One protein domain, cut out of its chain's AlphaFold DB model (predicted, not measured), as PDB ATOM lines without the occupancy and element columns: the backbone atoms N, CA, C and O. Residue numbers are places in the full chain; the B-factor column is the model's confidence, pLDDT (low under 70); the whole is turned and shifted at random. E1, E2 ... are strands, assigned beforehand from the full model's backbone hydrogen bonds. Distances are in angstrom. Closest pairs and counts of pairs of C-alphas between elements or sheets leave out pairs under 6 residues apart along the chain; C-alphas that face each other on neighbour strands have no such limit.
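What this domain is: This is residues 28 to 146 of the 199 residues of an uncharacterized protein of Acinetobacter seifertii (UniProt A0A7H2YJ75). Two antiparallel sheets lie partly face to face as a sandwich, their strands crossed at 36 degrees: a strongly twisted, branched sheet of E1 to E6, and a sheet of four strands in the order E7, E8, E9, E10. The chain changes from the one sheet to the other once, through the long link of residues 91 to 103. The printed part has 119 residues with ten named strands, E1 to E10 along the chain, and no named helix; the class is all strand. The whole is compact, with a radius of gyration of the C-alphas of 13.9 A and spans of 41 by 37 by 22 A.

Where its parts are: E1, residues 29 to 31, begins at C-alpha 29, (151.547, 159.492, 198.769). E2 is residues 38 to 40 and E3 residues 48 to 51. E4, residues 54 to 64, is 31.3 A long, and E5, residues 72 to 81, is 26.8 A. E6, residues 85 to 90, is 16.7 A long and ends at C-alpha 90, (153.267, 159.093, 203.397). E7 is residues 104 to 106, and E8, residues 111 to 118, is 22.7 A long. E9, residues 121 to 131, is 30.9 A long; E10, residues 134 to 143, is 29.5 A and ends at C-alpha 143, (174.223, 160.856, 199.205).

How they stand to each other: In the branched sheet, E1 is the antiparallel neighbour of E6, with N 31 and O 88 2.8 A apart. E2, beside residues 61 to 63, and E3, beside residues 54 to 57, lie on one side of E4; E5 lies on the other side. N 39 and O 62 join E2 to E4 within hydrogen-bond range at 2.8 A, N 49 and O 56 join E3 to E4 at 2.9 A, and N 59 and O 78 join E4 to E5 at 3.0 A. E5 and E6 are a hairpin, with N 79 and O 87 2.9 A apart. E3, E4, E5 and E6 form a meander, each strand the antiparallel neighbour of the one before. E7, E8, E9 and E10 form another, with E7 and E10 as edge strands. Its pairs include N 105 and O 113 at 2.8 A, N 114 and O 125 at 2.9 A, and N 126 and O 138 at 2.8 A. In the sandwich, two sheets face to face, the facing parts are 9.2 A centre to centre. Between the sheets, the closest C-alphas of E3 and E7 are those of Leu 49 and Lys 106, 7.2 A apart. E1 and E10 are near each other, with 6 pairs of C-alphas within 10 A, while E6 and E10 are only just apart, at 8.3 A.

The domain as a whole: The C-alphas of Asn 84 and Asp 145, 42.8 A apart, are the two farthest apart. The printed part has no cut, and the link from E6 to E7 is long, with 13 residues. The mean pLDDT of the printed part is 85.2; among the residues under 70 are 68 to 70, 94 to 97 and 144 to 146.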
ATOM      1  N   LEU A  28     155.540 161.938 197.558       93.00
ATOM      2  CA  LEU A  28     154.886 161.337 198.717       93.00
ATOM      3  C   LEU A  28     153.443 160.987 198.361       93.00
ATOM      4  O   LEU A  28     152.778 161.665 197.573       93.00
ATOM      5  N   LYS A  29     152.930 159.922 198.976       93.62
ATOM      6  CA  LYS A  29     151.547 159.492 198.769       93.62
ATOM      7  C   LYS A  29     150.627 160.234 199.730       93.62
ATOM      8  O   LYS A  29     150.734 160.053 200.940       93.62
ATOM      9  N   GLN A  30     149.689 161.018 199.209       94.81
ATOM     10  CA  GLN A  30     148.671 161.644 200.048       94.81
ATOM     11  C   GLN A  30     147.747 160.584 200.668       94.81
ATOM     12  O   GLN A  30     147.311 159.645 199.995       94.81
ATOM     13  N   LEU A  31     147.452 160.737 201.958       95.25
ATOM     14  CA  LEU A  31     146.520 159.900 202.707       95.25
ATOM     15  C   LEU A  31     145.267 160.699 203.076       95.25
ATOM     16  O   LEU A  31     145.327 161.906 203.313       95.25
ATOM     17  N   SER A  32     144.130 160.009 203.165       94.06
ATOM     18  CA  SER A  32     142.864 160.598 203.618       94.06
ATOM     19  C   SER A  32     142.796 160.781 205.137       94.06
ATOM     20  O   SER A  32     142.101 161.674 205.612       94.06
ATOM     21  N   LYS A  33     143.516 159.950 205.897       95.12
ATOM     22  CA  LYS A  33     143.634 160.020 207.357       95.12
ATOM     23  C   LYS A  33     144.991 159.496 207.823       95.12
ATOM     24  O   LYS A  33     145.645 158.748 207.091       95.12
ATOM     25  N   LEU A  34     145.380 159.859 209.043       94.88
ATOM     26  CA  LEU A  34     146.523 159.254 209.721       94.88
ATOM     27  C   LEU A  34     146.218 157.770 210.022       94.88
ATOM     28  O   LEU A  34     145.136 157.482 210.536       94.88
ATOM     29  N   PRO A  35     147.115 156.829 209.683       92.38
ATOM     30  CA  PRO A  35     146.979 155.432 210.088       92.38
ATOM     31  C   PRO A  35     147.095 155.251 211.608       92.38
ATOM     32  O   PRO A  35     147.904 155.910 212.253       92.38
ATOM     33  N   ASP A  36     146.336 154.305 212.166       91.00
ATOM     34  CA  ASP A  36     146.281 154.071 213.619       91.00
ATOM     35  C   ASP A  36     147.597 153.505 214.189       91.00
ATOM     36  O   ASP A  36     147.862 153.623 215.381       91.00
ATOM     37  N   SER A  37     148.453 152.927 213.337       89.62
ATOM     38  CA  SER A  37     149.784 152.434 213.719       89.62
ATOM     39  C   SER A  37     150.851 153.532 213.816       89.62
ATOM     40  O   SER A  37     152.025 153.226 214.033       89.62
ATOM     41  N   CYS A  38     150.473 154.794 213.609       91.06
ATOM     42  CA  CYS A  38     151.387 155.925 213.616       91.06
ATOM     43  C   CYS A  38     151.440 156.600 214.985       91.06
ATOM     44  O   CYS A  38     150.419 157.019 215.533       91.06
ATOM     45  N   GLN A  39     152.650 156.778 215.498       91.31
ATOM     46  CA  GLN A  39     152.921 157.543 216.706       91.31
ATOM     47  C   GLN A  39     153.496 158.900 216.329       91.31
ATOM     48  O   GLN A  39     154.220 159.043 215.350       91.31
ATOM     49  N   LYS A  40     153.116 159.924 217.087       92.06
ATOM     50  CA  LYS A  40     153.560 161.293 216.848       92.06
ATOM     51  C   LYS A  40     155.013 161.444 217.288       92.06
ATOM     52  O   LYS A  40     155.315 161.180 218.448       92.06
ATOM     53  N   ASP A  41     155.855 161.951 216.397       89.81
ATOM     54  CA  ASP A  41     157.247 162.229 216.731       89.81
ATOM     55  C   ASP A  41     157.395 163.529 217.535       89.81
ATOM     56  O   ASP A  41     156.490 164.379 217.592       89.81
ATOM     57  N   GLU A  42     158.577 163.723 218.116       88.50
ATOM     58  CA  GLU A  42     158.977 165.029 218.625       88.50
ATOM     59  C   GLU A  42     158.904 166.100 217.529       88.50
ATOM     60  O   GLU A  42     159.009 165.838 216.329       88.50
ATOM     61  N   ALA A  43     158.646 167.337 217.944       84.94
ATOM     62  CA  ALA A  43     158.515 168.434 217.003       84.94
ATOM     63  C   ALA A  43     159.883 168.816 216.421       84.94
ATOM     64  O   ALA A  43     160.847 168.983 217.160       84.94
ATOM     65  N   ALA A  44     159.922 169.042 215.108       83.44
ATOM     66  CA  ALA A  44     161.022 169.744 214.458       83.44
ATOM     67  C   ALA A  44     161.191 171.169 215.012       83.44
ATOM     68  O   ALA A  44     160.224 171.800 215.472       83.44
ATOM     69  N   GLU A  45     162.397 171.713 214.877       78.44
ATOM     70  CA  GLU A  45     162.635 173.135 215.098       78.44
ATOM     71  C   GLU A  45     161.909 173.963 214.028       78.44
ATOM     72  O   GLU A  45     161.809 173.572 212.864       78.44
ATOM     73  N   ASN A  46     161.369 175.123 214.418       83.06
ATOM     74  CA  ASN A  46     160.631 176.016 213.514       83.06
ATOM     75  C   ASN A  46     159.497 175.323 212.737       83.06
ATOM     76  O   ASN A  46     159.197 175.667 211.594       83.06
ATOM     77  N   ASN A  47     158.800 174.374 213.371       88.31
ATOM     78  CA  ASN A  47     157.731 173.612 212.726       88.31
ATOM     79  C   ASN A  47     156.463 174.412 212.374       88.31
ATOM     80  O   ASN A  47     155.466 173.817 211.963       88.31
ATOM     81  N   LYS A  48     156.471 175.736 212.545       91.75
ATOM     82  CA  LYS A  48     155.392 176.641 212.155       91.75
ATOM     83  C   LYS A  48     155.884 177.602 211.088       91.75
ATOM     84  O   LYS A  48     156.883 178.286 211.290       91.75
ATOM     85  N   LEU A  49     155.153 177.692 209.984       91.44
ATOM     86  CA  LEU A  49     155.499 178.541 208.849       91.44
ATOM     87  C   LEU A  49     154.261 179.277 208.337       91.44
ATOM     88  O   LEU A  49     153.169 178.719 208.294       91.44
ATOM     89  N   ALA A  50     154.450 180.504 207.859       92.12
ATOM     90  CA  ALA A  50     153.444 181.187 207.056       92.12
ATOM     91  C   ALA A  50     153.596 180.754 205.589       92.12
ATOM     92  O   ALA A  50     154.586 181.126 204.953       92.12
ATOM     93  N   ILE A  51     152.643 179.994 205.051       92.81
ATOM     94  CA  ILE A  51     152.588 179.587 203.641       92.81
ATOM     95  C   ILE A  51     151.317 180.166 203.022       92.81
ATOM     96  O   ILE A  51     150.206 179.974 203.515       92.81
ATOM     97  N   GLN A  52     151.499 180.910 201.938       89.38
ATOM     98  CA  GLN A  52     150.520 181.797 201.334       89.38
ATOM     99  C   GLN A  52     149.987 182.763 202.404       89.38
ATOM    100  O   GLN A  52     150.763 183.510 203.000       89.38
ATOM    101  N   THR A  53     148.685 182.731 202.677       87.81
ATOM    102  CA  THR A  53     148.029 183.518 203.727       87.81
ATOM    103  C   THR A  53     147.759 182.714 205.002       87.81
ATOM    104  O   THR A  53     147.166 183.252 205.934       87.81
ATOM    105  N   ALA A  54     148.146 181.436 205.057       89.38
ATOM    106  CA  ALA A  54     147.856 180.557 206.183       89.38
ATOM    107  C   ALA A  54     149.094 180.314 207.048       89.38
ATOM    108  O   ALA A  54     150.214 180.182 206.555       89.38
ATOM    109  N   GLN A  55     148.873 180.185 208.352       91.88
ATOM    110  CA  GLN A  55     149.845 179.571 209.244       91.88
ATOM    111  C   GLN A  55     149.665 178.056 209.176       91.88
ATOM    112  O   GLN A  55     148.547 177.538 209.300       91.88
ATOM    113  N   VAL A  56     150.767 177.353 208.943       92.31
ATOM    114  CA  VAL A  56     150.816 175.895 208.951       92.31
ATOM    115  C   VAL A  56     151.733 175.405 210.051       92.31
ATOM    116  O   VAL A  56     152.790 175.984 210.294       92.31
ATOM    117  N   LYS A  57     151.345 174.298 210.677       93.44
ATOM    118  CA  LYS A  57     152.193 173.525 211.577       93.44
ATOM    119  C   LYS A  57     152.519 172.176 210.951       93.44
ATOM    120  O   LYS A  57     151.615 171.387 210.666       93.44
ATOM    121  N   ILE A  58     153.804 171.896 210.799       93.00
ATOM    122  CA  ILE A  58     154.318 170.638 210.270       93.00
ATOM    123  C   ILE A  58     154.598 169.668 211.423       93.00
ATOM    124  O   ILE A  58     155.058 170.060 212.497       93.00
ATOM    125  N   GLN A  59     154.276 168.397 211.220       91.94
ATOM    126  CA  GLN A  59     154.474 167.327 212.195       91.94
ATOM    127  C   GLN A  59     154.814 166.036 211.451       91.94
ATOM    128  O   GLN A  59     154.183 165.759 210.434       91.94
ATOM    129  N   SER A  60     155.750 165.234 211.955       91.94
ATOM    130  CA  SER A  60     155.940 163.858 211.484       91.94
ATOM    131  C   SER A  60     155.359 162.834 212.452       91.94
ATOM    132  O   SER A  60     155.086 163.131 213.625       91.94
ATOM    133  N   TYR A  61     155.128 161.647 211.908       92.00
ATOM    134  CA  TYR A  61     154.680 160.472 212.623       92.00
ATOM    135  C   TYR A  61     155.438 159.243 212.125       92.00
ATOM    136  O   TYR A  61     155.404 158.948 210.923       92.00
ATOM    137  N   SER A  62     156.005 158.489 213.060       89.69
ATOM    138  CA  SER A  62     156.582 157.168 212.834       89.69
ATOM    139  C   SER A  62     155.487 156.104 212.836       89.69
ATOM    140  O   SER A  62     154.768 155.941 213.824       89.69
ATOM    141  N   CYS A  63     155.331 155.372 211.732       88.38
ATOM    142  CA  CYS A  63     154.308 154.336 211.589       88.38
ATOM    143  C   CYS A  63     154.930 152.942 211.616       88.38
ATOM    144  O   CYS A  63     155.762 152.607 210.768       88.38
ATOM    145  N   PHE A  64     154.489 152.112 212.557       85.00
ATOM    146  CA  PHE A  64     155.067 150.793 212.812       85.00
ATOM    147  C   PHE A  64     154.356 149.692 212.021       85.00
ATOM    148  O   PHE A  64     153.168 149.809 211.683       85.00
ATOM    149  N   LYS A  65     155.095 148.628 211.690       80.94
ATOM    150  CA  LYS A  65     154.531 147.426 211.063       80.94
ATOM    151  C   LYS A  65     153.647 146.702 212.091       80.94
ATOM    152  O   LYS A  65     154.096 146.490 213.211       80.94
ATOM    153  N   PRO A  66     152.413 146.307 211.732       68.88
ATOM    154  CA  PRO A  66     151.472 145.711 212.686       68.88
ATOM    155  C   PRO A  66     151.948 144.363 213.245       68.88
ATOM    156  O   PRO A  66     151.619 144.027 214.377       68.88
ATOM    157  N   ASP A  67     152.753 143.625 212.475       72.00
ATOM    158  CA  ASP A  67     153.121 142.237 212.782       72.00
ATOM    159  C   ASP A  67     154.549 142.085 213.331       72.00
ATOM    160  O   ASP A  67     155.010 140.969 213.571       72.00
ATOM    161  N   ILE A  68     155.285 143.189 213.493       69.94
ATOM    162  CA  ILE A  68     156.666 143.180 213.983       69.94
ATOM    163  C   ILE A  68     156.824 144.337 214.966       69.94
ATOM    164  O   ILE A  68     156.830 145.500 214.560       69.94
ATOM    165  N   ALA A  69     156.950 144.003 216.254       64.12
ATOM    166  CA  ALA A  69     157.162 144.981 217.315       64.12
ATOM    167  C   ALA A  69     158.359 145.884 216.984       64.12
ATOM    168  O   ALA A  69     159.407 145.401 216.556       64.12
ATOM    169  N   ASP A  70     158.160 147.191 217.145       60.50
ATOM    170  CA  ASP A  70     159.175 148.239 216.992       60.50
ATOM    171  C   ASP A  70     159.860 148.320 215.614       60.50
ATOM    172  O   ASP A  70     160.817 149.071 215.428       60.50
ATOM    173  N   ALA A  71     159.345 147.618 214.597       70.56
ATOM    174  CA  ALA A  71     159.824 147.772 213.232       70.56
ATOM    175  C   ALA A  71     159.145 148.974 212.570       70.56
ATOM    176  O   ALA A  71     157.977 148.906 212.159       70.56
ATOM    177  N   LEU A  72     159.897 150.067 212.426       67.75
ATOM    178  CA  LEU A  72     159.473 151.213 211.628       67.75
ATOM    179  C   LEU A  72     159.114 150.743 210.210       67.75
ATOM    180  O   LEU A  72     159.863 150.027 209.542       67.75
ATOM    181  N   GLY A  73     157.915 151.105 209.769       74.69
ATOM    182  CA  GLY A  73     157.432 150.804 208.431       74.69
ATOM    183  C   GLY A  73     157.656 151.962 207.473       74.69
ATOM    184  O   GLY A  73     158.124 151.753 206.360       74.69
ATOM    185  N   TYR A  74     157.231 153.160 207.871       85.50
ATOM    186  CA  TYR A  74     157.305 154.379 207.066       85.50
ATOM    187  C   TYR A  74     156.993 155.603 207.931       85.50
ATOM    188  O   TYR A  74     156.429 155.479 209.018       85.50
ATOM    189  N   ASN A  75     157.274 156.787 207.389       88.75
ATOM    190  CA  ASN A  75     156.918 158.061 208.003       88.75
ATOM    191  C   ASN A  75     155.729 158.735 207.312       88.75
ATOM    192  O   ASN A  75     155.511 158.589 206.102       88.75
ATOM    193  N   VAL A  76     154.950 159.482 208.091       92.56
ATOM    194  CA  VAL A  76     153.869 160.345 207.603       92.56
ATOM    195  C   VAL A  76     154.131 161.779 208.034       92.56
ATOM    196  O   VAL A  76     154.331 162.055 209.210       92.56
ATOM    197  N   PHE A  77     154.051 162.707 207.088       92.81
ATOM    198  CA  PHE A  77     154.123 164.143 207.332       92.81
ATOM    199  C   PHE A  77     152.725 164.741 207.324       92.81
ATOM    200  O   PHE A  77     151.943 164.491 206.406       92.81
ATOM    201  N   ALA A  78     152.414 165.548 208.328       94.19
ATOM    202  CA  ALA A  78     151.163 166.274 208.439       94.19
ATOM    203  C   ALA A  78     151.389 167.777 208.283       94.19
ATOM    204  O   ALA A  78     152.183 168.371 209.014       94.19
ATOM    205  N   ILE A  79     150.627 168.396 207.382       95.00
ATOM    206  CA  ILE A  79     150.492 169.851 207.280       95.00
ATOM    207  C   ILE A  79     149.180 170.226 207.960       95.00
ATOM    208  O   ILE A  79     148.105 169.992 207.405       95.00
ATOM    209  N   ASN A  80     149.265 170.778 209.166       93.75
ATOM    210  CA  ASN A  80     148.105 171.222 209.929       93.75
ATOM    211  C   ASN A  80     147.860 172.702 209.652       93.75
ATOM    212  O   ASN A  80     148.711 173.535 209.960       93.75
ATOM    213  N   LEU A  81     146.700 173.031 209.096       90.62
ATOM    214  CA  LEU A  81     146.215 174.407 209.044       90.62
ATOM    215  C   LEU A  81     145.636 174.780 210.404       90.62
ATOM    216  O   LEU A  81     144.946 173.957 211.006       90.62
ATOM    217  N   ASP A  82     145.876 176.020 210.835       72.50
ATOM    218  CA  ASP A  82     145.698 176.500 212.210       72.50
ATOM    219  C   ASP A  82     144.447 176.016 212.956       72.50
ATOM    220  O   ASP A  82     144.542 175.886 214.175       72.50
ATOM    221  N   LYS A  83     143.304 175.720 212.300       62.62
ATOM    222  CA  LYS A  83     142.124 175.215 213.032       62.62
ATOM    223  C   LYS A  83     141.228 174.115 212.455       62.62
ATOM    224  O   LYS A  83     140.346 173.757 213.211       62.62
ATOM    225  N   ASN A  84     141.370 173.536 211.252       73.25
ATOM    226  CA  ASN A  84     140.369 172.515 210.822       73.25
ATOM    227  C   ASN A  84     140.753 171.526 209.713       73.25
ATOM    228  O   ASN A  84     139.936 170.676 209.351       73.25
ATOM    229  N   LYS A  85     141.942 171.623 209.122       89.56
ATOM    230  CA  LYS A  85     142.293 170.750 208.001       89.56
ATOM    231  C   LYS A  85     143.738 170.309 208.105       89.56
ATOM    232  O   LYS A  85     144.637 171.136 208.249       89.56
ATOM    233  N   THR A  86     143.926 169.003 208.002       94.62
ATOM    234  CA  THR A  86     145.236 168.372 208.010       94.62
ATOM    235  C   THR A  86     145.406 167.587 206.723       94.62
ATOM    236  O   THR A  86     144.502 166.866 206.303       94.62
ATOM    237  N   TYR A  87     146.567 167.734 206.097       96.12
ATOM    238  CA  TYR A  87     146.968 166.927 204.949       96.12
ATOM    239  C   TYR A  87     148.058 165.968 205.383       96.12
ATOM    240  O   TYR A  87     149.042 166.408 205.972       96.12
ATOM    241  N   TYR A  88     147.886 164.688 205.073       96.06
ATOM    242  CA  TYR A  88     148.829 163.636 205.425       96.06
ATOM    243  C   TYR A  88     149.560 163.145 204.179       96.06
ATOM    244  O   TYR A  88     148.925 162.830 203.173       96.06
ATOM    245  N   PHE A  89     150.880 163.032 204.263       95.19
ATOM    246  CA  PHE A  89     151.744 162.586 203.175       95.19
ATOM    247  C   PHE A  89     152.652 161.468 203.663       95.19
ATOM    248  O   PHE A  89     153.502 161.672 204.522       95.19
ATOM    249  N   LYS A  90     152.465 160.276 203.109       92.69
ATOM    250  CA  LYS A  90     153.267 159.093 203.397       92.69
ATOM    251  C   LYS A  90     154.544 159.086 202.558       92.69
ATOM    252  O   LYS A  90     154.477 159.128 201.326       92.69
ATOM    253  N   ALA A  91     155.676 158.939 203.237       87.56
ATOM    254  CA  ALA A  91     156.948 158.551 202.646       87.56
ATOM    255  C   ALA A  91     156.831 157.187 201.948       87.56
ATOM    256  O   ALA A  91     156.222 156.255 202.483       87.56
ATOM    257  N   GLN A  92     157.398 157.059 200.748       80.12
ATOM    258  CA  GLN A  92     157.413 155.771 200.043       80.12
ATOM    259  C   GLN A  92     158.568 154.868 200.494       80.12
ATOM    260  O   GLN A  92     158.475 153.648 200.375       80.12
ATOM    261  N   THR A  93     159.634 155.461 201.019       71.06
ATOM    262  CA  THR A  93     160.851 154.792 201.477       71.06
ATOM    263  C   THR A  93     160.757 154.484 202.977       71.06
ATOM    264  O   THR A  93     160.185 155.262 203.746       71.06
ATOM    265  N   GLN A  94     161.266 153.315 203.390       65.25
ATOM    266  CA  GLN A  94     161.198 152.845 204.787       65.25
ATOM    267  C   GLN A  94     162.223 153.554 205.697       65.25
ATOM    268  O   GLN A  94     162.071 153.511 206.912       65.25
ATOM    269  N   ASP A  95     163.187 154.272 205.106       61.44
ATOM    270  CA  ASP A  95     164.369 154.815 205.796       61.44
ATOM    271  C   ASP A  95     164.343 156.338 206.001       61.44
ATOM    272  O   ASP A  95     165.343 156.938 206.404       61.44
ATOM    273  N   ILE A  96     163.218 157.004 205.725       63.47
ATOM    274  CA  ILE A  96     163.110 158.415 206.106       63.47
ATOM    275  C   ILE A  96     163.008 158.454 207.623       63.47
ATOM    276  O   ILE A  96     162.045 157.927 208.159       63.47
ATOM    277  N   SER A  97     163.970 159.066 208.306       63.75
ATOM    278  CA  SER A  97     163.924 159.263 209.757       63.75
ATOM    279  C   SER A  97     162.872 160.307 210.150       63.75
ATOM    280  O   SER A  97     162.467 161.132 209.328       63.75
ATOM    281  N   SER A  98     162.431 160.280 211.410       71.00
ATOM    282  CA  SER A  98     161.658 161.370 212.023       71.00
ATOM    283  C   SER A  98     162.322 162.733 211.766       71.00
ATOM    284  O   SER A  98     163.544 162.818 211.679       71.00
ATOM    285  N   ILE A  99     161.530 163.808 211.682       73.69
ATOM    286  CA  ILE A  99     162.070 165.177 211.531       73.69
ATOM    287  C   ILE A  99     162.373 165.840 212.876       73.69
ATOM    288  O   ILE A  99     162.602 167.047 212.935       73.69
ATOM    289  N   ALA A 100     162.339 165.077 213.968       76.81
ATOM    290  CA  ALA A 100     162.801 165.536 215.268       76.81
ATOM    291  C   ALA A 100     164.241 166.063 215.158       76.81
ATOM    292  O   ALA A 100     165.107 165.412 214.578       76.81
ATOM    293  N   GLY A 101     164.478 167.276 215.664       72.19
ATOM    294  CA  GLY A 101     165.779 167.950 215.566       72.19
ATOM    295  C   GLY A 101     166.155 168.463 214.168       72.19
ATOM    296  O   GLY A 101     167.196 169.092 214.024       72.19
ATOM    297  N   GLN A 102     165.321 168.246 213.145       80.81
ATOM    298  CA  GLN A 102     165.550 168.786 211.803       80.81
ATOM    299  C   GLN A 102     164.970 170.200 211.677       80.81
ATOM    300  O   GLN A 102     164.040 170.586 212.395       80.81
ATOM    301  N   THR A 103     165.497 170.972 210.724       78.88
ATOM    302  CA  THR A 103     165.004 172.319 210.408       78.88
ATOM    303  C   THR A 103     164.054 172.283 209.216       78.88
ATOM    304  O   THR A 103     164.310 171.640 208.198       78.88
ATOM    305  N   ILE A 104     162.945 173.017 209.320       87.69
ATOM    306  CA  ILE A 104     162.037 173.235 208.191       87.69
ATOM    307  C   ILE A 104     162.375 174.563 207.517       87.69
ATOM    308  O   ILE A 104     162.373 175.624 208.141       87.69
ATOM    309  N   HIS A 105     162.627 174.506 206.215       86.69
ATOM    310  CA  HIS A 105     163.064 175.637 205.410       86.69
ATOM    311  C   HIS A 105     161.904 176.174 204.579       86.69
ATOM    312  O   HIS A 105     161.376 175.483 203.709       86.69
ATOM    313  N   LYS A 106     161.521 177.434 204.783       91.31
ATOM    314  CA  LYS A 106     160.645 178.127 203.832       91.31
ATOM    315  C   LYS A 106     161.471 178.555 202.618       91.31
ATOM    316  O   LYS A 106     162.418 179.319 202.766       91.31
ATOM    317  N   ILE A 107     161.092 178.080 201.435       92.19
ATOM    318  CA  ILE A 107     161.767 178.394 200.167       92.19
ATOM    319  C   ILE A 107     161.177 179.673 199.560       92.19
ATOM    320  O   ILE A 107     161.908 180.582 199.176       92.19
ATOM    321  N   ASP A 108     159.848 179.770 199.515       92.88
ATOM    322  CA  ASP A 108     159.113 180.974 199.115       92.88
ATOM    323  C   ASP A 108     157.724 181.020 199.766       92.88
ATOM    324  O   ASP A 108     157.448 180.328 200.746       92.88
ATOM    325  N   SER A 109     156.842 181.889 199.270       93.31
ATOM    326  CA  SER A 109     155.488 182.046 199.791       93.31
ATOM    327  C   SER A 109     154.621 180.798 199.637       93.31
ATOM    328  O   SER A 109     153.649 180.693 200.365       93.31
ATOM    329  N   GLU A 110     154.930 179.855 198.755       95.00
ATOM    330  CA  GLU A 110     154.090 178.683 198.467       95.00
ATOM    331  C   GLU A 110     154.839 177.357 198.651       95.00
ATOM    332  O   GLU A 110     154.288 176.286 198.401       95.00
ATOM    333  N   THR A 111     156.114 177.397 199.032       95.31
ATOM    334  CA  THR A 111     156.980 176.217 199.093       95.31
ATOM    335  C   THR A 111     157.821 176.204 200.350       95.31
ATOM    336  O   THR A 111     158.433 177.201 200.735       95.31
ATOM    337  N   PHE A 112     157.889 175.032 200.960       93.75
ATOM    338  CA  PHE A 112     158.816 174.736 202.036       93.75
ATOM    339  C   PHE A 112     159.469 173.380 201.795       93.75
ATOM    340  O   PHE A 112     159.014 172.591 200.963       93.75
ATOM    341  N   ALA A 113     160.542 173.125 202.521       92.44
ATOM    342  CA  ALA A 113     161.249 171.871 202.482       92.44
ATOM    343  C   ALA A 113     161.706 171.442 203.868       92.44
ATOM    344  O   ALA A 113     161.794 172.246 204.796       92.44
ATOM    345  N   ILE A 114     161.992 170.159 203.978       89.06
ATOM    346  CA  ILE A 114     162.590 169.534 205.142       89.06
ATOM    347  C   ILE A 114     163.887 168.916 204.647       89.06
ATOM    348  O   ILE A 114     163.850 168.075 203.746       89.06
ATOM    349  N   ASP A 115     165.008 169.347 205.213       85.25
ATOM    350  CA  ASP A 115     166.272 168.648 205.033       85.25
ATOM    351  C   ASP A 115     166.400 167.632 206.165       85.25
ATOM    352  O   ASP A 115     166.599 168.012 207.314       85.25
ATOM    353  N   ASN A 116     166.169 166.356 205.861       79.06
ATOM    354  CA  ASN A 116     166.292 165.271 206.826       79.06
ATOM    355  C   ASN A 116     167.662 164.617 206.664       79.06
ATOM    356  O   ASN A 116     167.791 163.551 206.050       79.06
ATOM    357  N   TYR A 117     168.675 165.325 207.149       75.69
ATOM    358  CA  TYR A 117     170.062 164.904 207.063       75.69
ATOM    359  C   TYR A 117     170.373 163.776 208.060       75.69
ATOM    360  O   TYR A 117     169.918 163.783 209.207       75.69
ATOM    361  N   GLN A 118     171.188 162.820 207.617       70.56
ATOM    362  CA  GLN A 118     171.796 161.742 208.396       70.56
ATOM    363  C   GLN A 118     173.288 161.648 208.036       70.56
ATOM    364  O   GLN A 118     173.688 162.065 206.953       70.56
ATOM    365  N   GLU A 119     174.116 161.045 208.896       64.75
ATOM    366  CA  GLU A 119     175.593 161.054 208.800       64.75
ATOM    367  C   GLU A 119     176.181 160.839 207.384       64.75
ATOM    368  O   GLU A 119     177.208 161.425 207.047       64.75
ATOM    369  N   ARG A 120     175.530 160.037 206.524       67.31
ATOM    370  CA  ARG A 120     175.990 159.708 205.157       67.31
ATOM    371  C   ARG A 120     174.980 160.016 204.050       67.31
ATOM    372  O   ARG A 120     174.976 159.381 202.995       67.31
ATOM    373  N   GLY A 121     174.100 160.981 204.277       75.62
ATOM    374  CA  GLY A 121     173.115 161.424 203.296       75.62
ATOM    375  C   GLY A 121     171.752 161.613 203.911       75.62
ATOM    376  O   GLY A 121     171.598 161.661 205.122       75.62
ATOM    377  N   GLY A 122     170.741 161.739 203.076       80.94
ATOM    378  CA  GLY A 122     169.407 161.936 203.595       80.94
ATOM    379  C   GLY A 122     168.398 162.223 202.517       80.94
ATOM    380  O   GLY A 122     168.566 161.879 201.341       80.94
ATOM    381  N   ASN A 123     167.326 162.860 202.955       84.56
ATOM    382  CA  ASN A 123     166.169 163.135 202.134       84.56
ATOM    383  C   ASN A 123     165.858 164.620 202.212       84.56
ATOM    384  O   ASN A 123     165.601 165.156 203.288       84.56
ATOM    385  N   PHE A 124     165.837 165.272 201.055       88.12
ATOM    386  CA  PHE A 124     165.328 166.624 200.933       88.12
ATOM    387  C   PHE A 124     163.890 166.560 200.432       88.12
ATOM    388  O   PHE A 124     163.632 166.240 199.267       88.12
ATOM    389  N   ILE A 125     162.945 166.835 201.324       90.44
ATOM    390  CA  ILE A 125     161.517 166.696 201.048       90.44
ATOM    391  C   ILE A 125     160.930 168.071 200.774       90.44
ATOM    392  O   ILE A 125     160.866 168.905 201.671       90.44
ATOM    393  N   ILE A 126     160.461 168.303 199.553       94.19
ATOM    394  CA  ILE A 126     159.841 169.565 199.141       94.19
ATOM    395  C   ILE A 126     158.329 169.424 199.124       94.19
ATOM    396  O   ILE A 126     157.791 168.448 198.599       94.19
ATOM    397  N   PHE A 127     157.656 170.459 199.613       95.69
ATOM    398  CA  PHE A 127     156.217 170.644 199.527       95.69
ATOM    399  C   PHE A 127     155.924 171.950 198.798       95.69
ATOM    400  O   PHE A 127     156.299 173.025 199.267       95.69
ATOM    401  N   TRP A 128     155.219 171.865 197.673       96.69
ATOM    402  CA  TRP A 128     154.680 173.021 196.966       96.69
ATOM    403  C   TRP A 128     153.156 173.029 197.062       96.69
ATOM    404  O   TRP A 128     152.473 172.128 196.574       96.69
ATOM    405  N   ILE A 129     152.633 174.076 197.692       95.88
ATOM    406  CA  ILE A 129     151.205 174.340 197.827       95.88
ATOM    407  C   ILE A 129     150.793 175.235 196.656       95.88
ATOM    408  O   ILE A 129     150.825 176.459 196.774       95.88
ATOM    409  N   ALA A 130     150.431 174.643 195.514       93.62
ATOM    410  CA  ALA A 130     149.883 175.419 194.396       93.62
ATOM    411  C   ALA A 130     148.533 176.034 194.798       93.62
ATOM    412  O   ALA A 130     148.253 177.205 194.534       93.62
ATOM    413  N   ASP A 131     147.739 175.236 195.509       92.50
ATOM    414  CA  ASP A 131     146.600 175.630 196.322       92.50
ATOM    415  C   ASP A 131     146.323 174.516 197.350       92.50
ATOM    416  O   ASP A 131     146.947 173.457 197.340       92.50
ATOM    417  N   TRP A 132     145.383 174.735 198.264       91.25
ATOM    418  CA  TRP A 132     145.062 173.772 199.325       91.25
ATOM    419  C   TRP A 132     144.357 172.491 198.839       91.25
ATOM    420  O   TRP A 132     144.141 171.571 199.624       91.25
ATOM    421  N   SER A 133     143.977 172.407 197.568       90.31
ATOM    422  CA  SER A 133     143.501 171.171 196.934       90.31
ATOM    423  C   SER A 133     144.609 170.480 196.133       90.31
ATOM    424  O   SER A 133     144.540 169.269 195.938       90.31
ATOM    425  N   ASN A 134     145.641 171.223 195.726       93.38
ATOM    426  CA  ASN A 134     146.759 170.762 194.910       93.38
ATOM    427  C   ASN A 134     148.093 170.983 195.636       93.38
ATOM    428  O   ASN A 134     148.747 172.023 195.505       93.38
ATOM    429  N   ILE A 135     148.497 169.964 196.396       95.81
ATOM    430  CA  ILE A 135     149.775 169.929 197.106       95.81
ATOM    431  C   ILE A 135     150.696 168.931 196.411       95.81
ATOM    432  O   ILE A 135     150.444 167.726 196.414       95.81
ATOM    433  N   TYR A 136     151.781 169.439 195.839       96.69
ATOM    434  CA  TYR A 136     152.802 168.631 195.187       96.69
ATOM    435  C   TYR A 136     153.950 168.383 196.145       96.69
ATOM    436  O   TYR A 136     154.379 169.283 196.867       96.69
ATOM    437  N   THR A 137     154.460 167.157 196.138       95.50
ATOM    438  CA  THR A 137     155.541 166.758 197.031       95.50
ATOM    439  C   THR A 137     156.614 166.009 196.275       95.50
ATOM    440  O   THR A 137     156.334 165.343 195.275       95.50
ATOM    441  N   GLN A 138     157.839 166.122 196.762       92.81
ATOM    442  CA  GLN A 138     158.970 165.416 196.201       92.81
ATOM    443  C   GLN A 138     159.955 165.087 197.314       92.81
ATOM    444  O   GLN A 138     160.521 165.992 197.913       92.81
ATOM    445  N   ASP A 139     160.149 163.803 197.577       90.19
ATOM    446  CA  ASP A 139     161.252 163.289 198.380       90.19
ATOM    447  C   ASP A 139     162.436 163.032 197.452       90.19
ATOM    448  O   ASP A 139     162.306 162.273 196.488       90.19
ATOM    449  N   ILE A 140     163.549 163.717 197.700       88.19
ATOM    450  CA  ILE A 140     164.769 163.647 196.903       88.19
ATOM    451  C   ILE A 140     165.863 163.074 197.792       88.19
ATOM    452  O   ILE A 140     166.344 163.750 198.702       88.19
ATOM    453  N   SER A 141     166.275 161.842 197.512       84.31
ATOM    454  CA  SER A 141     167.406 161.247 198.215       84.31
ATOM    455  C   SER A 141     168.706 161.860 197.711       84.31
ATOM    456  O   SER A 141     168.901 162.012 196.501       84.31
ATOM    457  N   TYR A 142     169.607 162.165 198.633       80.44
ATOM    458  CA  TYR A 142     170.958 162.600 198.321       80.44
ATOM    459  C   TYR A 142     171.965 161.814 199.155       80.44
ATOM    460  O   TYR A 142     171.722 161.488 200.316       80.44
ATOM    461  N   TYR A 143     173.102 161.505 198.538       75.50
ATOM    462  CA  TYR A 143     174.223 160.856 199.205       75.50
ATOM    463  C   TYR A 143     175.401 161.820 199.338       75.50
ATOM    464  O   TYR A 143     175.615 162.720 198.506       75.50
ATOM    465  N   THR A 144     176.164 161.608 200.397       67.19
ATOM    466  CA  THR A 144     177.353 162.367 200.749       67.19
ATOM    467  C   THR A 144     178.319 161.476 201.522       67.19
ATOM    468  O   THR A 144     177.901 160.665 202.345       67.19
ATOM    469  N   ASP A 145     179.612 161.656 201.267       63.16
ATOM    470  CA  ASP A 145     180.676 160.970 201.997       63.16
ATOM    471  C   ASP A 145     180.952 161.580 203.390       63.16
ATOM    472  O   ASP A 145     181.584 160.920 204.206       63.16
ATOM    473  N   ASP A 146     180.457 162.797 203.667       61.56
ATOM    474  CA  ASP A 146     180.693 163.577 204.898       61.56
ATOM    475  C   ASP A 146     179.412 164.292 205.400       61.56
ATOM    476  O   ASP A 146     178.356 164.253 204.756       61.56
TER     477      ASP A 146